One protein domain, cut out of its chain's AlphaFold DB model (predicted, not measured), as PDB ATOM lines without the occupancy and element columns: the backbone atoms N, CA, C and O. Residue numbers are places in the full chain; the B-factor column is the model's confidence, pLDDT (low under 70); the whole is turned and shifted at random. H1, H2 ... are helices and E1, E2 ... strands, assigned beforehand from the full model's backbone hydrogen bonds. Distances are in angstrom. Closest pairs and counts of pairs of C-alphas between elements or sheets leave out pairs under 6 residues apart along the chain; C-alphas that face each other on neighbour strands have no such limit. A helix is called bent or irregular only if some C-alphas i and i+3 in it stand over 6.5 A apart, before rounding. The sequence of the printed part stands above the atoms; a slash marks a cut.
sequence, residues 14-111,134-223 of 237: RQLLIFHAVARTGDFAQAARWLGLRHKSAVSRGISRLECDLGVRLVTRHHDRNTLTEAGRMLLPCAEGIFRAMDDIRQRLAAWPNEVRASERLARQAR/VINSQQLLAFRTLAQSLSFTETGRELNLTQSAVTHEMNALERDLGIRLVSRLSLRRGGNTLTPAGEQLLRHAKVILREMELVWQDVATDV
ATOM      1  N   ARG A  14     248.271 194.161 138.540       84.69
ATOM      2  CA  ARG A  14     247.084 193.711 137.802       84.69
ATOM      3  C   ARG A  14     247.399 192.584 136.832       84.69
ATOM      4  O   ARG A  14     246.618 191.644 136.721       84.69
ATOM      5  N   GLN A  15     248.502 192.679 136.097       87.56
ATOM      6  CA  GLN A  15     248.871 191.651 135.123       87.56
ATOM      7  C   GLN A  15     249.315 190.375 135.839       87.56
ATOM      8  O   GLN A  15     248.891 189.282 135.471       87.56
ATOM      9  N   LEU A  16     250.062 190.535 136.932       87.19
ATOM     10  CA  LEU A  16     250.424 189.441 137.827       87.19
ATOM     11  C   LEU A  16     249.181 188.764 138.433       87.19
ATOM     12  O   LEU A  16     249.122 187.541 138.528       87.19
ATOM     13  N   LEU A  17     248.148 189.542 138.779       86.94
ATOM     14  CA  LEU A  17     246.877 189.029 139.303       86.94
ATOM     15  C   LEU A  17     246.110 188.244 138.230       86.94
ATOM     16  O   LEU A  17     245.545 187.188 138.517       86.94
ATOM     17  N   ILE A  18     246.122 188.735 136.987       89.50
ATOM     18  CA  ILE A  18     245.568 188.029 135.826       89.50
ATOM     19  C   ILE A  18     246.276 186.687 135.623       89.50
ATOM     20  O   ILE A  18     245.607 185.671 135.433       89.50
ATOM     21  N   PHE A  19     247.604 186.663 135.708       89.06
ATOM     22  CA  PHE A  19     248.386 185.432 135.642       89.06
ATOM     23  C   PHE A  19     248.048 184.452 136.759       89.06
ATOM     24  O   PHE A  19     247.695 183.311 136.468       89.06
ATOM     25  N   HIS A  20     248.055 184.900 138.013       88.81
ATOM     26  CA  HIS A  20     247.686 184.066 139.156       88.81
ATOM     27  C   HIS A  20     246.283 183.452 138.992       88.81
ATOM     28  O   HIS A  20     246.085 182.266 139.248       88.81
ATOM     29  N   ALA A  21     245.316 184.218 138.475       84.88
ATOM     30  CA  ALA A  21     243.980 183.714 138.166       84.88
ATOM     31  C   ALA A  21     243.969 182.609 137.105       84.88
ATOM     32  O   ALA A  21     243.295 181.591 137.281       84.88
ATOM     33  N   VAL A  22     244.710 182.783 136.010       87.44
ATOM     34  CA  VAL A  22     244.821 181.761 134.958       87.44
ATOM     35  C   VAL A  22     245.541 180.522 135.487       87.44
ATOM     36  O   VAL A  22     245.057 179.415 135.280       87.44
ATOM     37  N   ALA A  23     246.630 180.696 136.236       85.38
ATOM     38  CA  ALA A  23     247.399 179.609 136.835       85.38
ATOM     39  C   ALA A  23     246.565 178.757 137.807       85.38
ATOM     40  O   ALA A  23     246.712 177.538 137.854       85.38
ATOM     41  N   ARG A  24     245.658 179.385 138.565       82.69
ATOM     42  CA  ARG A  24     244.756 178.698 139.502       82.69
ATOM     43  C   ARG A  24     243.606 177.972 138.818       82.69
ATOM     44  O   ARG A  24     243.195 176.915 139.282       82.69
ATOM     45  N   THR A  25     243.051 178.560 137.763       81.88
ATOM     46  CA  THR A  25     241.827 178.051 137.124       81.88
ATOM     47  C   THR A  25     242.099 177.129 135.936       81.88
ATOM     48  O   THR A  25     241.222 176.352 135.567       81.88
ATOM     49  N   GLY A  26     243.273 177.232 135.303       81.25
ATOM     50  CA  GLY A  26     243.619 176.537 134.056       81.25
ATOM     51  C   GLY A  26     242.847 177.028 132.819       81.25
ATOM     52  O   GLY A  26     243.100 176.568 131.703       81.25
ATOM     53  N   ASP A  27     241.920 177.976 132.988       84.12
ATOM     54  CA  ASP A  27     241.002 178.435 131.948       84.12
ATOM     55  C   ASP A  27     240.811 179.958 131.972       84.12
ATOM     56  O   ASP A  27     240.477 180.569 132.989       84.12
ATOM     57  N   PHE A  28     240.961 180.590 130.807       86.44
ATOM     58  CA  PHE A  28     240.882 182.047 130.668       86.44
ATOM     59  C   PHE A  28     239.475 182.599 130.927       86.44
ATOM     60  O   PHE A  28     239.340 183.737 131.386       86.44
ATOM     61  N   ALA A  29     238.419 181.837 130.625       85.75
ATOM     62  CA  ALA A  29     237.051 182.285 130.861       85.75
ATOM     63  C   ALA A  29     236.691 182.199 132.353       85.75
ATOM     64  O   ALA A  29     236.068 183.121 132.883       85.75
ATOM     65  N   GLN A  30     237.125 181.145 133.047       84.69
ATOM     66  CA  GLN A  30     237.028 181.013 134.500       84.69
ATOM     67  C   GLN A  30     237.835 182.097 135.210       84.69
ATOM     68  O   GLN A  30     237.285 182.767 136.083       84.69
ATOM     69  N   ALA A  31     239.075 182.354 134.784       81.00
ATOM     70  CA  ALA A  31     239.887 183.451 135.304       81.00
ATOM     71  C   ALA A  31     239.193 184.813 135.132       81.00
ATOM     72  O   ALA A  31     239.148 185.607 136.069       81.00
ATOM     73  N   ALA A  32     238.590 185.079 133.966       83.81
ATOM     74  CA  ALA A  32     237.851 186.321 133.727       83.81
ATOM     75  C   ALA A  32     236.671 186.472 134.694       83.81
ATOM     76  O   ALA A  32     236.510 187.531 135.301       83.81
ATOM     77  N   ARG A  33     235.885 185.402 134.883       84.12
ATOM     78  CA  ARG A  33     234.771 185.384 135.842       84.12
ATOM     79  C   ARG A  33     235.253 185.597 137.272       84.12
ATOM     80  O   ARG A  33     234.640 186.369 138.003       84.12
ATOM     81  N   TRP A  34     236.358 184.959 137.653       79.69
ATOM     82  CA  TRP A  34     236.933 185.084 138.990       79.69
ATOM     83  C   TRP A  34     237.393 186.515 139.291       79.69
ATOM     84  O   TRP A  34     237.152 187.024 140.382       79.69
ATOM     85  N   LEU A  35     237.957 187.195 138.291       79.88
ATOM     86  CA  LEU A  35     238.409 188.586 138.378       79.88
ATOM     87  C   LEU A  35     237.303 189.628 138.128       79.88
ATOM     88  O   LEU A  35     237.580 190.826 138.140       79.88
ATOM     89  N   GLY A  36     236.064 189.208 137.849       83.69
ATOM     90  CA  GLY A  36     234.967 190.119 137.504       83.69
ATOM     91  C   GLY A  36     235.159 190.857 136.169       83.69
ATOM     92  O   GLY A  36     234.574 191.919 135.950       83.69
ATOM     93  N   LEU A  37     235.987 190.323 135.267       83.62
ATOM     94  CA  LEU A  37     236.206 190.871 133.933       83.62
ATOM     95  C   LEU A  37     235.108 190.398 132.977       83.62
ATOM     96  O   LEU A  37     234.756 189.222 132.940       83.62
ATOM     97  N   ARG A  38     234.608 191.316 132.143       81.50
ATOM     98  CA  ARG A  38     233.499 191.035 131.212       81.50
ATOM     99  C   ARG A  38     233.849 190.020 130.119       81.50
ATOM    100  O   ARG A  38     232.965 189.312 129.652       81.50
ATOM    101  N   HIS A  39     235.114 189.949 129.702       87.44
ATOM    102  CA  HIS A  39     235.529 189.130 128.559       87.44
ATOM    103  C   HIS A  39     236.869 188.429 128.800       87.44
ATOM    104  O   HIS A  39     237.814 189.038 129.309       87.44
ATOM    105  N   LYS A  40     236.993 187.183 128.315       86.62
ATOM    106  CA  LYS A  40     238.257 186.415 128.311       86.62
ATOM    107  C   LYS A  40     239.388 187.115 127.546       86.62
ATOM    108  O   LYS A  40     240.559 186.923 127.857       86.62
ATOM    109  N   SER A  41     239.057 187.981 126.584       87.75
ATOM    110  CA  SER A  41     240.032 188.781 125.829       87.75
ATOM    111  C   SER A  41     240.794 189.783 126.704       87.75
ATOM    112  O   SER A  41     241.931 190.128 126.390       87.75
ATOM    113  N   ALA A  42     240.221 190.236 127.826       87.00
ATOM    114  CA  ALA A  42     240.935 191.064 128.798       87.00
ATOM    115  C   ALA A  42     242.020 190.265 129.539       87.00
ATOM    116  O   ALA A  42     243.120 190.772 129.735       87.00
ATOM    117  N   VAL A  43     241.725 189.008 129.884       87.56
ATOM    118  CA  VAL A  43     242.678 188.076 130.507       87.56
ATOM    119  C   VAL A  43     243.785 187.720 129.518       87.56
ATOM    120  O   VAL A  43     244.955 187.882 129.839       87.56
ATOM    121  N   SER A  44     243.427 187.336 128.287       89.00
ATOM    122  CA  SER A  44     244.391 187.020 127.220       89.00
ATOM    123  C   SER A  44     245.382 188.163 126.986       89.00
ATOM    124  O   SER A  44     246.587 187.944 127.042       89.00
ATOM    125  N   ARG A  45     244.890 189.402 126.829       89.94
ATOM    126  CA  ARG A  45     245.755 190.584 126.674       89.94
ATOM    127  C   ARG A  45     246.616 190.857 127.905       89.94
ATOM    128  O   ARG A  45     247.752 191.286 127.745       89.94
ATOM    129  N   GLY A  46     246.086 190.632 129.107       89.00
ATOM    130  CA  GLY A  46     246.847 190.774 130.349       89.00
ATOM    131  C   GLY A  46     248.023 189.802 130.420       89.00
ATOM    132  O   GLY A  46     249.131 190.235 130.711       89.00
ATOM    133  N   ILE A  47     247.800 188.530 130.069       90.06
ATOM    134  CA  ILE A  47     248.861 187.518 129.973       90.06
ATOM    135  C   ILE A  47     249.864 187.886 128.887       90.06
ATOM    136  O   ILE A  47     251.050 187.938 129.168       90.06
ATOM    137  N   SER A  48     249.413 188.203 127.671       88.88
ATOM    138  CA  SER A  48     250.326 188.554 126.578       88.88
ATOM    139  C   SER A  48     251.181 189.778 126.900       88.88
ATOM    140  O   SER A  48     252.339 189.837 126.504       88.88
ATOM    141  N   ARG A  49     250.630 190.749 127.639       86.94
ATOM    142  CA  ARG A  49     251.393 191.906 128.102       86.94
ATOM    143  C   ARG A  49     252.425 191.519 129.155       86.94
ATOM    144  O   ARG A  49     253.561 191.948 129.027       86.94
ATOM    145  N   LEU A  50     252.055 190.666 130.111       87.06
ATOM    146  CA  LEU A  50     252.985 190.148 131.111       87.06
ATOM    147  C   LEU A  50     254.124 189.341 130.469       87.06
ATOM    148  O   LEU A  50     255.281 189.564 130.791       87.06
ATOM    149  N   GLU A  51     253.802 188.450 129.528       88.31
ATOM    150  CA  GLU A  51     254.784 187.666 128.765       88.31
ATOM    151  C   GLU A  51     255.716 188.573 127.947       88.31
ATOM    152  O   GLU A  51     256.922 188.357 127.915       88.31
ATOM    153  N   CYS A  52     255.177 189.624 127.323       85.44
ATOM    154  CA  CYS A  52     255.967 190.616 126.590       85.44
ATOM    155  C   CYS A  52     256.857 191.460 127.516       85.44
ATOM    156  O   CYS A  52     257.974 191.814 127.144       85.44
ATOM    157  N   ASP A  53     256.368 191.796 128.709       81.69
ATOM    158  CA  ASP A  53     257.118 192.573 129.692       81.69
ATOM    159  C   ASP A  53     258.229 191.733 130.348       81.69
ATOM    160  O   ASP A  53     259.309 192.271 130.579       81.69
ATOM    161  N   LEU A  54     258.006 190.431 130.570       81.75
ATOM    162  CA  LEU A  54     259.010 189.485 131.080       81.75
ATOM    163  C   LEU A  54     259.964 188.956 129.998       81.75
ATOM    164  O   LEU A  54     261.043 188.472 130.320       81.75
ATOM    165  N   GLY A  55     259.563 189.002 128.727       83.50
ATOM    166  CA  GLY A  55     260.330 188.423 127.623       83.50
ATOM    167  C   GLY A  55     260.282 186.893 127.548       83.50
ATOM    168  O   GLY A  55     261.067 186.316 126.800       83.50
ATOM    169  N   VAL A  56     259.365 186.239 128.273       85.19
ATOM    170  CA  VAL A  56     259.198 184.773 128.311       85.19
ATOM    171  C   VAL A  56     257.725 184.364 128.247       85.19
ATOM    172  O   VAL A  56     256.831 185.094 128.678       85.19
ATOM    173  N   ARG A  57     257.451 183.161 127.728       87.31
ATOM    174  CA  ARG A  57     256.109 182.557 127.774       87.31
ATOM    175  C   ARG A  57     255.831 182.016 129.170       87.31
ATOM    176  O   ARG A  57     256.640 181.264 129.707       87.31
ATOM    177  N   LEU A  58     254.658 182.320 129.717       86.12
ATOM    178  CA  LEU A  58     254.200 181.839 131.024       86.12
ATOM    179  C   LEU A  58     253.141 180.742 130.899       86.12
ATOM    180  O   LEU A  58     253.009 179.896 131.787       86.12
ATOM    181  N   VAL A  59     252.370 180.763 129.808       85.44
ATOM    182  CA  VAL A  59     251.251 179.841 129.584       85.44
ATOM    183  C   VAL A  59     251.323 179.251 128.179       85.44
ATOM    184  O   VAL A  59     251.359 179.977 127.186       85.44
ATOM    185  N   THR A  60     251.246 177.927 128.085       84.69
ATOM    186  CA  THR A  60     251.026 177.215 126.824       84.69
ATOM    187  C   THR A  60     249.528 177.040 126.606       84.69
ATOM    188  O   THR A  60     248.806 176.513 127.459       84.69
ATOM    189  N   ARG A  61     249.044 177.513 125.455       80.56
ATOM    190  CA  ARG A  61     247.633 177.408 125.076       80.56
ATOM    191  C   ARG A  61     247.388 176.063 124.403       80.56
ATOM    192  O   ARG A  61     248.016 175.768 123.392       80.56
ATOM    193  N   HIS A  62     246.437 175.298 124.924       72.88
ATOM    194  CA  HIS A  62     245.854 174.158 124.218       72.88
ATOM    195  C   HIS A  62     244.345 174.368 124.084       72.88
ATOM    196  O   HIS A  62     243.755 175.133 124.850       72.88
ATOM    197  N   HIS A  63     243.724 173.687 123.119       57.41
ATOM    198  CA  HIS A  63     242.288 173.806 122.856       57.41
ATOM    199  C   HIS A  63     241.421 173.383 124.053       57.41
ATOM    200  O   HIS A  63     240.386 174.005 124.281       57.41
ATOM    201  N   ASP A  64     241.884 172.421 124.861       55.78
ATOM    202  CA  ASP A  64     241.085 171.858 125.957       55.78
ATOM    203  C   ASP A  64     241.527 172.308 127.359       55.78
ATOM    204  O   ASP A  64     240.686 172.457 128.248       55.78
ATOM    205  N   ARG A  65     242.833 172.533 127.595       66.00
ATOM    206  CA  ARG A  65     243.380 172.993 128.890       66.00
ATOM    207  C   ARG A  65     244.682 173.765 128.726       66.00
ATOM    208  O   ARG A  65     245.622 173.266 128.120       66.00
ATOM    209  N   ASN A  66     244.783 174.944 129.331       78.88
ATOM    210  CA  ASN A  66     246.041 175.693 129.330       78.88
ATOM    211  C   ASN A  66     246.981 175.138 130.402       78.88
ATOM    212  O   ASN A  66     246.539 174.790 131.498       78.88
ATOM    213  N   THR A  67     248.273 175.077 130.096       83.00
ATOM    214  CA  THR A  67     249.307 174.589 131.015       83.00
ATOM    215  C   THR A  67     250.330 175.688 131.284       83.00
ATOM    216  O   THR A  67     250.543 176.574 130.457       83.00
ATOM    217  N   LEU A  68     250.941 175.677 132.470       86.62
ATOM    218  CA  LEU A  68     252.033 176.601 132.782       86.62
ATOM    219  C   LEU A  68     253.323 176.124 132.111       86.62
ATOM    220  O   LEU A  68     253.616 174.926 132.103       86.62
ATOM    221  N   THR A  69     254.108 177.065 131.594       88.06
ATOM    222  CA  THR A  69     255.502 176.813 131.206       88.06
ATOM    223  C   THR A  69     256.380 176.662 132.454       88.06
ATOM    224  O   THR A  69     255.898 176.819 133.577       88.06
ATOM    225  N   GLU A  70     257.674 176.383 132.284       84.19
ATOM    226  CA  GLU A  70     258.617 176.387 133.413       84.19
ATOM    227  C   GLU A  70     258.690 177.766 134.084       84.19
ATOM    228  O   GLU A  70     258.474 177.871 135.287       84.19
ATOM    229  N   ALA A  71     258.826 178.836 133.291       82.19
ATOM    230  CA  ALA A  71     258.759 180.212 133.790       82.19
ATOM    231  C   ALA A  71     257.447 180.496 134.540       82.19
ATOM    232  O   ALA A  71     257.454 181.111 135.603       82.19
ATOM    233  N   GLY A  72     256.309 180.015 134.024       86.56
ATOM    234  CA  GLY A  72     255.020 180.130 134.706       86.56
ATOM    235  C   GLY A  72     254.987 179.387 136.046       86.56
ATOM    236  O   GLY A  72     254.475 179.911 137.035       86.56
ATOM    237  N   ARG A  73     255.558 178.178 136.113       87.00
ATOM    238  CA  ARG A  73     255.662 177.407 137.361       87.00
ATOM    239  C   ARG A  73     256.552 178.094 138.393       87.00
ATOM    240  O   ARG A  73     256.188 178.089 139.564       87.00
ATOM    241  N   MET A  74     257.651 178.713 137.965       83.88
ATOM    242  CA  MET A  74     258.537 179.490 138.838       83.88
ATOM    243  C   MET A  74     257.883 180.793 139.318       83.88
ATOM    244  O   MET A  74     257.978 181.135 140.492       83.88
ATOM    245  N   LEU A  75     257.161 181.497 138.441       84.94
ATOM    246  CA  LEU A  75     256.530 182.779 138.768       84.94
ATOM    247  C   LEU A  75     255.351 182.643 139.744       84.94
ATOM    248  O   LEU A  75     255.076 183.565 140.511       84.94
ATOM    249  N   LEU A  76     254.622 181.525 139.720       85.06
ATOM    250  CA  LEU A  76     253.434 181.323 140.557       85.06
ATOM    251  C   LEU A  76     253.692 181.469 142.075       85.06
ATOM    252  O   LEU A  76     253.027 182.310 142.683       85.06
ATOM    253  N   PRO A  77     254.623 180.725 142.706       83.69
ATOM    254  CA  PRO A  77     254.888 180.866 144.143       83.69
ATOM    255  C   PRO A  77     255.376 182.275 144.511       83.69
ATOM    256  O   PRO A  77     255.014 182.811 145.558       83.69
ATOM    257  N   CYS A  78     256.134 182.918 143.622       83.81
ATOM    258  CA  CYS A  78     256.556 184.305 143.779       83.81
ATOM    259  C   CYS A  78     255.365 185.278 143.787       83.81
ATOM    260  O   CYS A  78     255.255 186.131 144.669       83.81
ATOM    261  N   ALA A  79     254.433 185.126 142.839       83.31
ATOM    262  CA  ALA A  79     253.211 185.925 142.766       83.31
ATOM    263  C   ALA A  79     252.349 185.764 144.028       83.31
ATOM    264  O   ALA A  79     251.849 186.750 144.572       83.31
ATOM    265  N   GLU A  80     252.212 184.531 144.521       84.62
ATOM    266  CA  GLU A  80     251.506 184.227 145.769       84.62
ATOM    267  C   GLU A  80     252.155 184.921 146.975       84.62
ATOM    268  O   GLU A  80     251.451 185.536 147.779       84.62
ATOM    269  N   GLY A  81     253.489 184.890 147.075       83.19
ATOM    270  CA  GLY A  81     254.239 185.580 148.127       83.19
ATOM    271  C   GLY A  81     254.024 187.095 148.115       83.19
ATOM    272  O   GLY A  81     253.737 187.689 149.158       83.19
ATOM    273  N   ILE A  82     254.071 187.715 146.932       84.56
ATOM    274  CA  ILE A  82     253.817 189.152 146.755       84.56
ATOM    275  C   ILE A  82     252.394 189.515 147.199       84.56
ATOM    276  O   ILE A  82     252.212 190.467 147.961       84.56
ATOM    277  N   PHE A  83     251.379 188.759 146.764       84.44
ATOM    278  CA  PHE A  83     249.991 189.037 147.143       84.44
ATOM    279  C   PHE A  83     249.730 188.819 148.625       84.44
ATOM    280  O   PHE A  83     249.014 189.615 149.233       84.44
ATOM    281  N   ARG A  84     250.352 187.799 149.222       83.62
ATOM    282  CA  ARG A  84     250.286 187.573 150.664       83.62
ATOM    283  C   ARG A  84     250.890 188.738 151.435       83.62
ATOM    284  O   ARG A  84     250.246 189.252 152.338       83.62
ATOM    285  N   ALA A  85     252.073 189.212 151.040       84.00
ATOM    286  CA  ALA A  85     252.697 190.367 151.676       84.00
ATOM    287  C   ALA A  85     251.810 191.621 151.566       84.00
ATOM    288  O   ALA A  85     251.581 192.310 152.559       84.00
ATOM    289  N   MET A  86     251.260 191.898 150.378       84.06
ATOM    290  CA  MET A  86     250.343 193.024 150.167       84.06
ATOM    291  C   MET A  86     249.089 192.934 151.048       84.06
ATOM    292  O   MET A  86     248.701 193.939 151.649       84.06
ATOM    293  N   ASP A  87     248.475 191.753 151.158       82.00
ATOM    294  CA  ASP A  87     247.290 191.560 151.995       82.00
ATOM    295  C   ASP A  87     247.617 191.637 153.494       82.00
ATOM    296  O   ASP A  87     246.910 192.318 154.232       82.00
ATOM    297  N   ASP A  88     248.736 191.056 153.937       82.94
ATOM    298  CA  ASP A  88     249.203 191.138 155.326       82.94
ATOM    299  C   ASP A  88     249.361 192.597 155.774       82.94
ATOM    300  O   ASP A  88     248.992 192.978 156.888       82.94
ATOM    301  N   ILE A  89     249.906 193.443 154.901       82.50
ATOM    302  CA  ILE A  89     250.119 194.863 155.186       82.50
ATOM    303  C   ILE A  89     248.793 195.611 155.221       82.50
ATOM    304  O   ILE A  89     248.564 196.383 156.154       82.50
ATOM    305  N   ARG A  90     247.899 195.344 154.264       81.62
ATOM    306  CA  ARG A  90     246.541 195.901 154.254       81.62
ATOM    307  C   ARG A  90     245.794 195.547 155.541       81.62
ATOM    308  O   ARG A  90     245.232 196.436 156.171       81.62
ATOM    309  N   GLN A  91     245.836 194.287 155.973       79.62
ATOM    310  CA  GLN A  91     245.191 193.831 157.207       79.62
ATOM    311  C   GLN A  91     245.787 194.501 158.454       79.62
ATOM    312  O   GLN A  91     245.044 194.993 159.304       79.62
ATOM    313  N   ARG A  92     247.121 194.586 158.553       80.56
ATOM    314  CA  ARG A  92     247.805 195.267 159.670       80.56
ATOM    315  C   ARG A  92     247.448 196.749 159.753       80.56
ATOM    316  O   ARG A  92     247.293 197.275 160.849       80.56
ATOM    317  N   LEU A  93     247.337 197.416 158.606       79.94
ATOM    318  CA  LEU A  93     246.986 198.832 158.521       79.94
ATOM    319  C   LEU A  93     245.491 199.078 158.767       79.94
ATOM    320  O   LEU A  93     245.148 200.053 159.426       79.94
ATOM    321  N   ALA A  94     244.610 198.170 158.342       74.75
ATOM    322  CA  ALA A  94     243.188 198.215 158.685       74.75
ATOM    323  C   ALA A  94     242.947 198.036 160.197       74.75
ATOM    324  O   ALA A  94     242.007 198.604 160.750       74.75
ATOM    325  N   ALA A  95     243.813 197.274 160.870       72.38
ATOM    326  CA  ALA A  95     243.821 197.114 162.322       72.38
ATOM    327  C   ALA A  95     244.599 198.223 163.060       72.38
ATOM    328  O   ALA A  95     244.714 198.164 164.287       72.38
ATOM    329  N   TRP A  96     245.151 199.216 162.348       72.81
ATOM    330  CA  TRP A  96     245.944 200.273 162.970       72.81
ATOM    331  C   TRP A  96     245.067 201.071 163.945       72.81
ATOM    332  O   TRP A  96     244.020 201.588 163.537       72.81
ATOM    333  N   PRO A  97     245.454 201.188 165.232       64.50
ATOM    334  CA  PRO A  97     244.670 201.918 166.215       64.50
ATOM    335  C   PRO A  97     244.379 203.333 165.716       64.50
ATOM    336  O   PRO A  97     245.274 204.049 165.266       64.50
ATOM    337  N   ASN A  98     243.113 203.747 165.807       54.47
ATOM    338  CA  ASN A  98     242.620 205.065 165.399       54.47
ATOM    339  C   ASN A  98     243.154 206.215 166.291       54.47
ATOM    340  O   ASN A  98     242.411 207.146 166.606       54.47
ATOM    341  N   GLU A  99     244.428 206.205 166.693       46.44
ATOM    342  CA  GLU A  99     245.106 207.328 167.364       46.44
ATOM    343  C   GLU A  99     244.999 208.618 166.535       46.44
ATOM    344  O   GLU A  99     244.940 209.725 167.074       46.44
ATOM    345  N   VAL A 100     244.846 208.469 165.217       48.12
ATOM    346  CA  VAL A 100     244.628 209.563 164.269       48.12
ATOM    347  C   VAL A 100     243.314 210.311 164.535       48.12
ATOM    348  O   VAL A 100     243.283 211.522 164.368       48.12
ATOM    349  N   ARG A 101     242.251 209.684 165.071       48.72
ATOM    350  CA  ARG A 101     241.027 210.429 165.452       48.72
ATOM    351  C   ARG A 101     241.236 211.327 166.676       48.72
ATOM    352  O   ARG A 101     240.574 212.360 166.793       48.72
ATOM    353  N   ALA A 102     242.138 210.948 167.584       39.88
ATOM    354  CA  ALA A 102     242.465 211.742 168.767       39.88
ATOM    355  C   ALA A 102     243.345 212.945 168.395       39.88
ATOM    356  O   ALA A 102     243.049 214.072 168.797       39.88
ATOM    357  N   SER A 103     244.359 212.733 167.549       40.44
ATOM    358  CA  SER A 103     245.213 213.812 167.045       40.44
ATOM    359  C   SER A 103     244.497 214.710 166.029       40.44
ATOM    360  O   SER A 103     244.731 215.912 166.034       40.44
ATOM    361  N   GLU A 104     243.549 214.197 165.235       43.72
ATOM    362  CA  GLU A 104     242.702 215.002 164.340       43.72
ATOM    363  C   GLU A 104     241.689 215.872 165.094       43.72
ATOM    364  O   GLU A 104     241.440 216.995 164.659       43.72
ATOM    365  N   ARG A 105     241.128 215.427 166.232       43.94
ATOM    366  CA  ARG A 105     240.329 216.307 167.112       43.94
ATOM    367  C   ARG A 105     241.177 217.453 167.662       43.94
ATOM    368  O   ARG A 105     240.735 218.597 167.627       43.94
ATOM    369  N   LEU A 106     242.402 217.153 168.098       43.25
ATOM    370  CA  LEU A 106     243.339 218.145 168.633       43.25
ATOM    371  C   LEU A 106     243.894 219.082 167.537       43.25
ATOM    372  O   LEU A 106     244.066 220.274 167.777       43.25
ATOM    373  N   ALA A 107     244.106 218.588 166.312       42.47
ATOM    374  CA  ALA A 107     244.621 219.365 165.181       42.47
ATOM    375  C   ALA A 107     243.541 220.204 164.473       42.47
ATOM    376  O   ALA A 107     243.818 221.342 164.084       42.47
ATOM    377  N   ARG A 108     242.296 219.703 164.357       45.41
ATOM    378  CA  ARG A 108     241.142 220.489 163.875       45.41
ATOM    379  C   ARG A 108     240.860 221.697 164.767       45.41
ATOM    380  O   ARG A 108     240.395 222.711 164.264       45.41
ATOM    381  N   GLN A 109     241.175 221.605 166.057       47.06
ATOM    382  CA  GLN A 109     241.010 222.704 167.007       47.06
ATOM    383  C   GLN A 109     242.097 223.785 166.875       47.06
ATOM    384  O   GLN A 109     241.911 224.892 167.370       47.06
ATOM    385  N   ALA A 110     243.207 223.499 166.183       39.38
ATOM    386  CA  ALA A 110     244.363 224.390 166.162       39.38
ATOM    387  C   ALA A 110     244.569 225.162 164.846       39.38
ATOM    388  O   ALA A 110     245.158 226.240 164.897       39.38
ATOM    389  N   ARG A 111     244.174 224.651 163.663       38.72
ATOM    390  CA  ARG A 111     244.529 225.297 162.376       38.72
ATOM    391  C   ARG A 111     243.589 224.958 161.216       38.72
ATOM    392  O   ARG A 111     243.675 223.873 160.651       38.72
ATOM    393  N   VAL A 134     244.045 193.944 146.410       64.25
ATOM    394  CA  VAL A 134     245.505 193.993 146.411       64.25
ATOM    395  C   VAL A 134     245.924 195.448 146.206       64.25
ATOM    396  O   VAL A 134     245.496 196.075 145.236       64.25
ATOM    397  N   ILE A 135     246.781 195.974 147.088       74.38
ATOM    398  CA  ILE A 135     247.315 197.336 146.954       74.38
ATOM    399  C   ILE A 135     247.987 197.478 145.583       74.38
ATOM    400  O   ILE A 135     248.801 196.638 145.190       74.38
ATOM    401  N   ASN A 136     247.652 198.536 144.842       82.75
ATOM    402  CA  ASN A 136     248.235 198.772 143.528       82.75
ATOM    403  C   ASN A 136     249.734 199.085 143.673       82.75
ATOM    404  O   ASN A 136     250.138 199.948 144.455       82.75
ATOM    405  N   SER A 137     250.580 198.412 142.897       83.31
ATOM    406  CA  SER A 137     252.027 198.645 142.925       83.31
ATOM    407  C   SER A 137     252.411 200.081 142.543       83.31
ATOM    408  O   SER A 137     253.408 200.591 143.049       83.31
ATOM    409  N   GLN A 138     251.608 200.772 141.725       84.25
ATOM    410  CA  GLN A 138     251.787 202.196 141.406       84.25
ATOM    411  C   GLN A 138     251.521 203.096 142.614       84.25
ATOM    412  O   GLN A 138     252.301 204.011 142.874       84.25
ATOM    413  N   GLN A 139     250.480 202.798 143.395       87.75
ATOM    414  CA  GLN A 139     250.199 203.499 144.648       87.75
ATOM    415  C   GLN A 139     251.351 203.303 145.647       87.75
ATOM    416  O   GLN A 139     251.833 204.272 146.232       87.75
ATOM    417  N   LEU A 140     251.856 202.070 145.803       88.94
ATOM    418  CA  LEU A 140     253.007 201.780 146.671       88.94
ATOM    419  C   LEU A 140     254.284 202.482 146.202       88.94
ATOM    420  O   LEU A 140     255.033 203.006 147.028       88.94
ATOM    421  N   LEU A 141     254.531 202.511 144.891       88.50
ATOM    422  CA  LEU A 141     255.684 203.185 144.304       88.50
ATOM    423  C   LEU A 141     255.617 204.699 144.533       88.50
ATOM    424  O   LEU A 141     256.580 205.286 145.029       88.50
ATOM    425  N   ALA A 142     254.471 205.315 144.232       88.62
ATOM    426  CA  ALA A 142     254.226 206.730 144.481       88.62
ATOM    427  C   ALA A 142     254.397 207.077 145.964       88.62
ATOM    428  O   ALA A 142     255.028 208.083 146.291       88.62
ATOM    429  N   PHE A 143     253.926 206.210 146.863       90.94
ATOM    430  CA  PHE A 143     254.040 206.411 148.302       90.94
ATOM    431  C   PHE A 143     255.487 206.309 148.774       90.94
ATOM    432  O   PHE A 143     255.962 207.194 149.481       90.94
ATOM    433  N   ARG A 144     256.214 205.265 148.356       93.19
ATOM    434  CA  ARG A 144     257.632 205.081 148.694       93.19
ATOM    435  C   ARG A 144     258.456 206.289 148.254       93.19
ATOM    436  O   ARG A 144     259.248 206.792 149.043       93.19
ATOM    437  N   THR A 145     258.261 206.755 147.023       88.81
ATOM    438  CA  THR A 145     258.995 207.910 146.497       88.81
ATOM    439  C   THR A 145     258.600 209.203 147.222       88.81
ATOM    440  O   THR A 145     259.469 209.993 147.581       88.81
ATOM    441  N   LEU A 146     257.316 209.411 147.537       88.81
ATOM    442  CA  LEU A 146     256.867 210.552 148.349       88.81
ATOM    443  C   LEU A 146     257.429 210.534 149.772       88.81
ATOM    444  O   LEU A 146     257.805 211.575 150.300       88.81
ATOM    445  N   ALA A 147     257.512 209.361 150.389       89.31
ATOM    446  CA  ALA A 147     258.106 209.178 151.705       89.31
ATOM    447  C   ALA A 147     259.604 209.524 151.738       89.31
ATOM    448  O   ALA A 147     260.122 209.889 152.791       89.31
ATOM    449  N   GLN A 148     260.295 209.407 150.600       88.00
ATOM    450  CA  GLN A 148     261.715 209.736 150.459       88.00
ATOM    451  C   GLN A 148     261.938 211.222 150.154       88.00
ATOM    452  O   GLN A 148     262.829 211.831 150.740       88.00
ATOM    453  N   SER A 149     261.128 211.811 149.268       86.94
ATOM    454  CA  SER A 149     261.281 213.210 148.844       86.94
ATOM    455  C   SER A 149     260.576 214.214 149.765       86.94
ATOM    456  O   SER A 149     260.896 215.403 149.755       86.94
ATOM    457  N   LEU A 150     259.555 213.762 150.507       84.75
ATOM    458  CA  LEU A 150     258.595 214.579 151.264       84.75
ATOM    459  C   LEU A 150     257.921 215.690 150.428       84.75
ATOM    460  O   LEU A 150     257.309 216.621 150.965       84.75
ATOM    461  N   SER A 151     257.974 215.582 149.097       87.00
ATOM    462  CA  SER A 151     257.540 216.599 148.139       87.00
ATOM    463  C   SER A 151     256.784 215.962 146.980       87.00
ATOM    464  O   SER A 151     257.373 215.305 146.129       87.00
ATOM    465  N   PHE A 152     255.479 216.231 146.886       85.38
ATOM    466  CA  PHE A 152     254.639 215.732 145.789       85.38
ATOM    467  C   PHE A 152     255.135 216.171 144.407       85.38
ATOM    468  O   PHE A 152     254.991 215.431 143.436       85.38
ATOM    469  N   THR A 153     255.700 217.376 144.306       86.19
ATOM    470  CA  THR A 153     256.249 217.888 143.045       86.19
ATOM    471  C   THR A 153     257.485 217.103 142.634       86.19
ATOM    472  O   THR A 153     257.596 216.716 141.473       86.19
ATOM    473  N   GLU A 154     258.387 216.840 143.579       86.75
ATOM    474  CA  GLU A 154     259.614 216.099 143.289       86.75
ATOM    475  C   GLU A 154     259.321 214.627 143.004       86.75
ATOM    476  O   GLU A 154     259.804 214.085 142.018       86.75
ATOM    477  N   THR A 155     258.395 214.019 143.751       84.94
ATOM    478  CA  THR A 155     257.890 212.672 143.455       84.94
ATOM    479  C   THR A 155     257.320 212.566 142.045       84.94
ATOM    480  O   THR A 155     257.547 211.567 141.369       84.94
ATOM    481  N   GLY A 156     256.584 213.586 141.588       86.75
ATOM    482  CA  GLY A 156     256.076 213.631 140.220       86.75
ATOM    483  C   GLY A 156     257.212 213.606 139.205       86.75
ATOM    484  O   GLY A 156     257.204 212.780 138.298       86.75
ATOM    485  N   ARG A 157     258.237 214.442 139.401       88.50
ATOM    486  CA  ARG A 157     259.418 214.462 138.526       88.50
ATOM    487  C   ARG A 157     260.148 213.123 138.502       88.50
ATOM    488  O   ARG A 157     260.393 212.607 137.419       88.50
ATOM    489  N   GLU A 158     260.430 212.541 139.664       88.44
ATOM    490  CA  GLU A 158     261.135 211.258 139.769       88.44
ATOM    491  C   GLU A 158     260.380 210.109 139.089       88.44
ATOM    492  O   GLU A 158     260.994 209.220 138.499       88.44
ATOM    493  N   LEU A 159     259.045 210.121 139.146       85.50
ATOM    494  CA  LEU A 159     258.202 209.083 138.549       85.50
ATOM    495  C   LEU A 159     257.735 209.406 137.123       85.50
ATOM    496  O   LEU A 159     256.983 208.620 136.550       85.50
ATOM    497  N   ASN A 160     258.159 210.533 136.542       88.81
ATOM    498  CA  ASN A 160     257.635 211.058 135.275       88.81
ATOM    499  C   ASN A 160     256.094 211.180 135.268       88.81
ATOM    500  O   ASN A 160     255.425 210.894 134.274       88.81
ATOM    501  N   LEU A 161     255.528 211.604 136.397       86.06
ATOM    502  CA  LEU A 161     254.107 211.859 136.609       86.06
ATOM    503  C   LEU A 161     253.862 213.346 136.883       86.06
ATOM    504  O   LEU A 161     254.729 214.083 137.354       86.06
ATOM    505  N   THR A 162     252.632 213.801 136.658       87.75
ATOM    506  CA  THR A 162     252.224 215.113 137.165       87.75
ATOM    507  C   THR A 162     252.089 215.066 138.689       87.75
ATOM    508  O   THR A 162     251.718 214.048 139.277       87.75
ATOM    509  N   GLN A 163     252.312 216.199 139.357       88.12
ATOM    510  CA  GLN A 163     252.080 216.321 140.802       88.12
ATOM    511  C   GLN A 163     250.623 215.981 141.193       88.12
ATOM    512  O   GLN A 163     250.372 215.422 142.266       88.12
ATOM    513  N   SER A 164     249.658 216.269 140.311       79.75
ATOM    514  CA  SER A 164     248.252 215.891 140.489       79.75
ATOM    515  C   SER A 164     248.029 214.379 140.407       79.75
ATOM    516  O   SER A 164     247.258 213.854 141.208       79.75
ATOM    517  N   ALA A 165     248.734 213.665 139.523       81.94
ATOM    518  CA  ALA A 165     248.679 212.207 139.451       81.94
ATOM    519  C   ALA A 165     249.230 211.566 140.733       81.94
ATOM    520  O   ALA A 165     248.571 210.712 141.313       81.94
ATOM    521  N   VAL A 166     250.360 212.051 141.263       83.00
ATOM    522  CA  VAL A 166     250.889 211.571 142.557       83.00
ATOM    523  C   VAL A 166     249.882 211.802 143.687       83.00
ATOM    524  O   VAL A 166     249.648 210.922 144.510       83.00
ATOM    525  N   THR A 167     249.244 212.974 143.715       83.56
ATOM    526  CA  THR A 167     248.205 213.283 144.713       83.56
ATOM    527  C   THR A 167     247.011 212.337 144.589       83.56
ATOM    528  O   THR A 167     246.482 211.877 145.599       83.56
ATOM    529  N   HIS A 168     246.598 212.018 143.360       83.38
ATOM    530  CA  HIS A 168     245.537 211.056 143.097       83.38
ATOM    531  C   HIS A 168     245.891 209.657 143.618       83.38
ATOM    532  O   HIS A 168     245.091 209.083 144.352       83.38
ATOM    533  N   GLU A 169     247.093 209.155 143.318       83.56
ATOM    534  CA  GLU A 169     247.562 207.850 143.802       83.56
ATOM    535  C   GLU A 169     247.601 207.787 145.335       83.56
ATOM    536  O   GLU A 169     247.173 206.794 145.921       83.56
ATOM    537  N   MET A 170     248.040 208.859 146.007       84.75
ATOM    538  CA  MET A 170     248.045 208.913 147.478       84.75
ATOM    539  C   MET A 170     246.642 208.928 148.061       84.75
ATOM    540  O   MET A 170     246.358 208.188 148.997       84.75
ATOM    541  N   ASN A 171     245.743 209.724 147.487       82.31
ATOM    542  CA  ASN A 171     244.358 209.772 147.939       82.31
ATOM    543  C   ASN A 171     243.627 208.444 147.701       82.31
ATOM    544  O   ASN A 171     242.741 208.098 148.480       82.31
ATOM    545  N   ALA A 172     243.958 207.726 146.625       80.69
ATOM    546  CA  ALA A 172     243.437 206.390 146.372       80.69
ATOM    547  C   ALA A 172     243.973 205.400 147.416       80.69
ATOM    548  O   ALA A 172     243.179 204.752 148.086       80.69
ATOM    549  N   LEU A 173     245.286 205.388 147.660       83.94
ATOM    550  CA  LEU A 173     245.913 204.525 148.662       83.94
ATOM    551  C   LEU A 173     245.367 204.753 150.081       83.94
ATOM    552  O   LEU A 173     245.031 203.801 150.779       83.94
ATOM    553  N   GLU A 174     245.244 206.011 150.514       83.44
ATOM    554  CA  GLU A 174     244.676 206.355 151.825       83.44
ATOM    555  C   GLU A 174     243.196 205.964 151.935       83.44
ATOM    556  O   GLU A 174     242.734 205.580 153.009       83.44
ATOM    557  N   ARG A 175     242.443 206.040 150.831       82.44
ATOM    558  CA  ARG A 175     241.037 205.620 150.780       82.44
ATOM    559  C   ARG A 175     240.904 204.106 150.868       82.44
ATOM    560  O   ARG A 175     240.075 203.637 151.640       82.44
ATOM    561  N   ASP A 176     241.719 203.382 150.110       78.44
ATOM    562  CA  ASP A 176     241.713 201.920 150.059       78.44
ATOM    563  C   ASP A 176     242.153 201.325 151.410       78.44
ATOM    564  O   ASP A 176     241.635 200.298 151.842       78.44
ATOM    565  N   LEU A 177     243.058 202.003 152.127       78.25
ATOM    566  CA  LEU A 177     243.500 201.603 153.468       78.25
ATOM    567  C   LEU A 177     242.642 202.181 154.608       78.25
ATOM    568  O   LEU A 177     242.741 201.718 155.742       78.25
ATOM    569  N   GLY A 178     241.829 203.206 154.340       76.69
ATOM    570  CA  GLY A 178     241.004 203.890 155.341       76.69
ATOM    571  C   GLY A 178     241.781 204.714 156.379       76.69
ATOM    572  O   GLY A 178     241.210 205.092 157.402       76.69
ATOM    573  N   ILE A 179     243.064 205.008 156.138       79.44
ATOM    574  CA  ILE A 179     243.967 205.693 157.078       79.44
ATOM    575  C   ILE A 179     244.792 206.779 156.383       79.44
ATOM    576  O   ILE A 179     245.108 206.686 155.199       79.44
ATOM    577  N   ARG A 180     245.190 207.804 157.144       82.56
ATOM    578  CA  ARG A 180     246.126 208.835 156.675       82.56
ATOM    579  C   ARG A 180     247.565 208.345 156.780       82.56
ATOM    580  O   ARG A 180     248.005 207.922 157.850       82.56
ATOM    581  N   LEU A 181     248.310 208.472 155.690       82.44
ATOM    582  CA  LEU A 181     249.712 208.073 155.576       82.44
ATOM    583  C   LEU A 181     250.649 209.284 155.580       82.44
ATOM    584  O   LEU A 181     251.792 209.180 156.026       82.44
ATOM    585  N   VAL A 182     250.158 210.436 155.113       81.75
ATOM    586  CA  VAL A 182     250.924 211.684 155.031       81.75
ATOM    587  C   VAL A 182     250.194 212.800 155.776       81.75
ATOM    588  O   VAL A 182     248.982 212.969 155.685       81.75
ATOM    589  N   SER A 183     250.956 213.596 156.516       78.50
ATOM    590  CA  SER A 183     250.505 214.788 157.232       78.50
ATOM    591  C   SER A 183     251.272 216.014 156.741       78.50
ATOM    592  O   SER A 183     252.381 215.911 156.221       78.50
ATOM    593  N   ARG A 184     250.678 217.202 156.887       68.62
ATOM    594  CA  ARG A 184     251.337 218.472 156.563       68.62
ATOM    595  C   ARG A 184     251.610 219.224 157.861       68.62
ATOM    596  O   ARG A 184     250.681 219.775 158.451       68.62
ATOM    597  N   LEU A 185     252.863 219.260 158.314       58.03
ATOM    598  CA  LEU A 185     253.232 220.022 159.508       58.03
ATOM    599  C   LEU A 185     253.408 221.503 159.154       58.03
ATOM    600  O   LEU A 185     254.263 221.904 158.366       58.03
ATOM    601  N   SER A 186     252.567 222.341 159.756       50.91
ATOM    602  CA  SER A 186     252.526 223.785 159.523       50.91
ATOM    603  C   SER A 186     253.499 224.539 160.444       50.91
ATOM    604  O   SER A 186     253.072 225.364 161.249       50.91
ATOM    605  N   LEU A 187     254.808 224.320 160.352       48.16
ATOM    606  CA  LEU A 187     255.789 225.159 161.060       48.16
ATOM    607  C   LEU A 187     256.784 225.751 160.071       48.16
ATOM    608  O   LEU A 187     257.604 225.006 159.562       48.16
ATOM    609  N   ARG A 188     256.647 227.067 159.809       46.03
ATOM    610  CA  ARG A 188     257.486 228.070 159.086       46.03
ATOM    611  C   ARG A 188     258.321 227.673 157.839       46.03
ATOM    612  O   ARG A 188     258.805 228.564 157.154       46.03
ATOM    613  N   ARG A 189     258.412 226.396 157.473       50.09
ATOM    614  CA  ARG A 189     258.955 225.787 156.247       50.09
ATOM    615  C   ARG A 189     258.108 224.551 155.897       50.09
ATOM    616  O   ARG A 189     258.621 223.441 155.867       50.09
ATOM    617  N   GLY A 190     256.792 224.743 155.756       52.91
ATOM    618  CA  GLY A 190     255.781 223.679 155.667       52.91
ATOM    619  C   GLY A 190     256.171 222.515 154.751       52.91
ATOM    620  O   GLY A 190     256.087 222.633 153.531       52.91
ATOM    621  N   GLY A 191     256.573 221.404 155.367       62.06
ATOM    622  CA  GLY A 191     256.926 220.151 154.709       62.06
ATOM    623  C   GLY A 191     255.890 219.071 155.002       62.06
ATOM    624  O   GLY A 191     255.158 219.141 155.996       62.06
ATOM    625  N   ASN A 192     255.807 218.077 154.121       75.75
ATOM    626  CA  ASN A 192     255.009 216.886 154.390       75.75
ATOM    627  C   ASN A 192     255.810 215.942 155.295       75.75
ATOM    628  O   ASN A 192     257.026 215.843 155.166       75.75
ATOM    629  N   THR A 193     255.131 215.245 156.195       79.06
ATOM    630  CA  THR A 193     255.713 214.242 157.091       79.06
ATOM    631  C   THR A 193     254.865 212.983 157.079       79.06
ATOM    632  O   THR A 193     253.654 213.048 156.865       79.06
ATOM    633  N   LEU A 194     255.476 211.826 157.315       82.31
ATOM    634  CA  LEU A 194     254.728 210.578 157.423       82.31
ATOM    635  C   LEU A 194     253.986 210.509 158.758       82.31
ATOM    636  O   LEU A 194     254.437 211.046 159.767       82.31
ATOM    637  N   THR A 195     252.826 209.861 158.754       84.38
ATOM    638  CA  THR A 195     252.178 209.413 159.993       84.38
ATOM    639  C   THR A 195     252.868 208.135 160.496       84.38
ATOM    640  O   THR A 195     253.556 207.479 159.711       84.38
ATOM    641  N   PRO A 196     252.655 207.695 161.753       83.69
ATOM    642  CA  PRO A 196     253.161 206.397 162.221       83.69
ATOM    643  C   PRO A 196     252.707 205.218 161.340       83.69
ATOM    644  O   PRO A 196     253.483 204.309 161.041       83.69
ATOM    645  N   ALA A 197     251.466 205.277 160.848       81.19
ATOM    646  CA  ALA A 197     250.948 204.347 159.848       81.19
ATOM    647  C   ALA A 197     251.711 204.434 158.513       81.19
ATOM    648  O   ALA A 197     252.049 203.408 157.926       81.19
ATOM    649  N   GLY A 198     252.026 205.648 158.049       87.25
ATOM    650  CA  GLY A 198     252.874 205.878 156.879       87.25
ATOM    651  C   GLY A 198     254.281 205.294 157.043       87.25
ATOM    652  O   GLY A 198     254.783 204.624 156.143       87.25
ATOM    653  N   GLU A 199     254.913 205.464 158.202       88.69
ATOM    654  CA  GLU A 199     256.223 204.866 158.494       88.69
ATOM    655  C   GLU A 199     256.173 203.334 158.496       88.69
ATOM    656  O   GLU A 199     257.067 202.674 157.955       88.69
ATOM    657  N   GLN A 200     255.117 202.755 159.076       88.75
ATOM    658  CA  GLN A 200     254.893 201.312 159.043       88.75
ATOM    659  C   GLN A 200     254.715 200.814 157.607       88.75
ATOM    660  O   GLN A 200     255.355 199.830 157.225       88.75
ATOM    661  N   LEU A 201     253.884 201.490 156.809       89.38
ATOM    662  CA  LEU A 201     253.689 201.152 155.403       89.38
ATOM    663  C   LEU A 201     254.999 201.267 154.622       89.38
ATOM    664  O   LEU A 201     255.265 200.421 153.778       89.38
ATOM    665  N   LEU A 202     255.851 202.251 154.912       90.81
ATOM    666  CA  LEU A 202     257.111 202.440 154.192       90.81
ATOM    667  C   LEU A 202     258.071 201.258 154.369       90.81
ATOM    668  O   LEU A 202     258.694 200.832 153.394       90.81
ATOM    669  N   ARG A 203     258.203 200.724 155.592       89.81
ATOM    670  CA  ARG A 203     259.043 199.537 155.857       89.81
ATOM    671  C   ARG A 203     258.623 198.361 154.981       89.81
ATOM    672  O   ARG A 203     259.444 197.701 154.359       89.81
ATOM    673  N   HIS A 204     257.320 198.179 154.914       88.69
ATOM    674  CA  HIS A 204     256.620 197.108 154.233       88.69
ATOM    675  C   HIS A 204     256.625 197.247 152.704       88.69
ATOM    676  O   HIS A 204     256.955 196.302 151.990       88.69
ATOM    677  N   ALA A 205     256.361 198.449 152.195       88.25
ATOM    678  CA  ALA A 205     256.388 198.773 150.772       88.25
ATOM    679  C   ALA A 205     257.774 198.538 150.160       88.25
ATOM    680  O   ALA A 205     257.872 198.058 149.034       88.25
ATOM    681  N   LYS A 206     258.852 198.834 150.902       88.12
ATOM    682  CA  LYS A 206     260.227 198.558 150.456       88.12
ATOM    683  C   LYS A 206     260.471 197.070 150.223       88.12
ATOM    684  O   LYS A 206     261.107 196.729 149.233       88.12
ATOM    685  N   VAL A 207     259.969 196.213 151.112       88.12
ATOM    686  CA  VAL A 207     260.103 194.757 150.976       88.12
ATOM    687  C   VAL A 207     259.308 194.280 149.770       88.12
ATOM    688  O   VAL A 207     259.899 193.706 148.870       88.12
ATOM    689  N   ILE A 208     258.013 194.610 149.685       86.50
ATOM    690  CA  ILE A 208     257.170 194.190 148.553       86.50
ATOM    691  C   ILE A 208     257.784 194.611 147.218       86.50
ATOM    692  O   ILE A 208     257.932 193.783 146.330       86.50
ATOM    693  N   LEU A 209     258.138 195.890 147.058       86.19
ATOM    694  CA  LEU A 209     258.647 196.393 145.780       86.19
ATOM    695  C   LEU A 209     259.985 195.745 145.405       86.19
ATOM    696  O   LEU A 209     260.247 195.560 144.221       86.19
ATOM    697  N   ARG A 210     260.808 195.380 146.395       84.62
ATOM    698  CA  ARG A 210     262.047 194.635 146.168       84.62
ATOM    699  C   ARG A 210     261.775 193.191 145.761       84.62
ATOM    700  O   ARG A 210     262.380 192.738 144.803       84.62
ATOM    701  N   GLU A 211     260.880 192.495 146.456       82.25
ATOM    702  CA  GLU A 211     260.490 191.125 146.096       82.25
ATOM    703  C   GLU A 211     259.904 191.084 144.687       82.25
ATOM    704  O   GLU A 211     260.288 190.244 143.884       82.25
ATOM    705  N   MET A 212     259.039 192.044 144.349       82.00
ATOM    706  CA  MET A 212     258.534 192.179 142.989       82.00
ATOM    707  C   MET A 212     259.692 192.305 142.000       82.00
ATOM    708  O   MET A 212     259.751 191.507 141.077       82.00
ATOM    709  N   GLU A 213     260.618 193.244 142.209       80.69
ATOM    710  CA  GLU A 213     261.778 193.463 141.333       80.69
ATOM    711  C   GLU A 213     262.654 192.211 141.156       80.69
ATOM    712  O   GLU A 213     263.014 191.880 140.030       80.69
ATOM    713  N   LEU A 214     262.960 191.488 142.239       78.50
ATOM    714  CA  LEU A 214     263.778 190.270 142.184       78.50
ATOM    715  C   LEU A 214     263.120 189.183 141.330       78.50
ATOM    716  O   LEU A 214     263.772 188.580 140.487       78.50
ATOM    717  N   VAL A 215     261.807 189.005 141.468       76.81
ATOM    718  CA  VAL A 215     261.050 188.020 140.686       76.81
ATOM    719  C   VAL A 215     261.129 188.305 139.186       76.81
ATOM    720  O   VAL A 215     261.230 187.374 138.389       76.81
ATOM    721  N   TRP A 216     261.115 189.581 138.783       75.25
ATOM    722  CA  TRP A 216     261.303 189.952 137.375       75.25
ATOM    723  C   TRP A 216     262.708 189.613 136.873       75.25
ATOM    724  O   TRP A 216     262.852 189.218 135.719       75.25
ATOM    725  N   GLN A 217     263.728 189.745 137.721       71.25
ATOM    726  CA  GLN A 217     265.114 189.446 137.363       71.25
ATOM    727  C   GLN A 217     265.365 187.940 137.261       71.25
ATOM    728  O   GLN A 217     265.973 187.497 136.286       71.25
ATOM    729  N   ASP A 218     264.845 187.154 138.202       72.06
ATOM    730  CA  ASP A 218     265.033 185.701 138.235       72.06
ATOM    731  C   ASP A 218     264.351 185.031 137.038       72.06
ATOM    732  O   ASP A 218     264.978 184.278 136.294       72.06
ATOM    733  N   VAL A 219     263.087 185.383 136.772       71.94
ATOM    734  CA  VAL A 219     262.326 184.837 135.634       71.94
ATOM    735  C   VAL A 219     262.953 185.229 134.292       71.94
ATOM    736  O   VAL A 219     262.925 184.434 133.353       71.94
ATOM    737  N   ALA A 220     263.537 186.428 134.198       66.81
ATOM    738  CA  ALA A 220     264.240 186.877 132.999       66.81
ATOM    739  C   ALA A 220     265.609 186.199 132.805       66.81
ATOM    740  O   ALA A 220     266.070 186.085 131.669       66.81
ATOM    741  N   THR A 221     266.264 185.763 133.884       65.94
ATOM    742  CA  THR A 221     267.628 185.210 133.841       65.94
ATOM    743  C   THR A 221     267.633 183.690 133.671       65.94
ATOM    744  O   THR A 221     268.411 183.177 132.868       65.94
ATOM    745  N   ASP A 222     266.750 182.966 134.366       58.31
ATOM    746  CA  ASP A 222     266.753 181.494 134.378       58.31
ATOM    747  C   ASP A 222     266.078 180.861 133.152       58.31
ATOM    748  O   ASP A 222     266.310 179.692 132.841       58.31
ATOM    749  N   VAL A 223     265.262 181.619 132.411       58.03
ATOM    750  CA  VAL A 223     264.528 181.107 131.246       58.03
ATOM    751  C   VAL A 223     264.888 181.913 130.004       58.03
ATOM    752  O   VAL A 223     264.081 182.657 129.453       58.03
TER     753      VAL A 223
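This is residues 14 to 111 and 134 to 223 of the 237 residues of the protein "Transcriptional regulator" of Opitutaceae bacterium TAV1 (UniProt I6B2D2). Two long helices, H4 and H9, lie side by side, run opposite ways and make a long spine. Two separate three-helix clusters pack on it: H1, H2 and H3 near one end, with H1 on H4, and H6, H7 and H8 further along, with H6 on H9. Beyond the second cluster lies the hairpin E1 and E2, and residues 101 to 110, of which 101 to 108 belong to H5, stick out. The 188 printed residues include eight named helices, then an antiparallel sheet of order E1 - E2, then H9: mostly helix. The outline is a rod of 67 by 29 by 26 A, only just loose and close to compact, with a radius of gyration of the C-alphas of 19.6 A.

H1, residues 14 to 25, touches H2, residues 28 to 34, about perpendicular at 76 degrees; their closest C-alphas, Ala 21 and Ala 31, are 5.0 A apart. H3, residues 40 to 54, touches H1 at a steep tilt of 65 degrees, closest at Gln 15 and Gly 46, 5.3 A between C-alphas. H4, residues 70 to 94, touches H1 with residues 72 to 80 alone, closest at the C-alphas of His 20 and Leu 76, 6.5 A. H5, residues 99 to 108, touches no helix. H6, residues 137 to 149, touches H8, residues 163 to 177, at a steep tilt of 66 degrees, with the closest C-alphas, Gln 139 and Glu 169, 5.2 A apart. H7, residues 152 to 158, touches H8, the closest C-alphas being Gly 156 and Gln 163, 4.9 A. E1, residues 182 to 185, and E2, residues 191 to 194, form a hairpin, with N 183 and O 193 within hydrogen-bond range at 2.8 A. H9, residues 196 to 222, touches H4 at a shallow tilt of 2 degrees, opposite ways, closest at the C-alphas of Ala 71 and Val 219, 6.1 A. H9 touches H6 at a steep tilt of 58 degrees, with the C-alphas of Leu 140 and Ala 205 the closest at 6.1 A. Every O i to N i+4 pair is within hydrogen-bond range in H1, H2, H3, H5, H6, H7 and H8; the figures are 19 of 21 in H4 and 22 of 23 in H9.

H1 begins at C-alpha 14, (247.084, 193.711, 137.802). H3 and H8 each measure 21.2 A from first to last C-alpha. H4 measures 36.8 A and is irregular, but only just: C-alphas 74 and 77 are 6.6 A apart. H9 measures 39.8 A and ends at C-alpha 222, (266.753, 181.494, 134.378).

The two C-alphas farthest apart, those of Asp 64 and Arg 188, are 67.3 A apart. Residues 112 to 133 are not printed, and C-alphas 111 and 134 are 35.2 A apart across this cut. The link from H3 to H4 is long, with residues 59 to 60 paired antiparallel with 67 to 68. Mean pLDDT of the printed part is 78.8; residues 63 to 65, 97 to 111, 134, 184 to 191 and 220 to 223 are under 70.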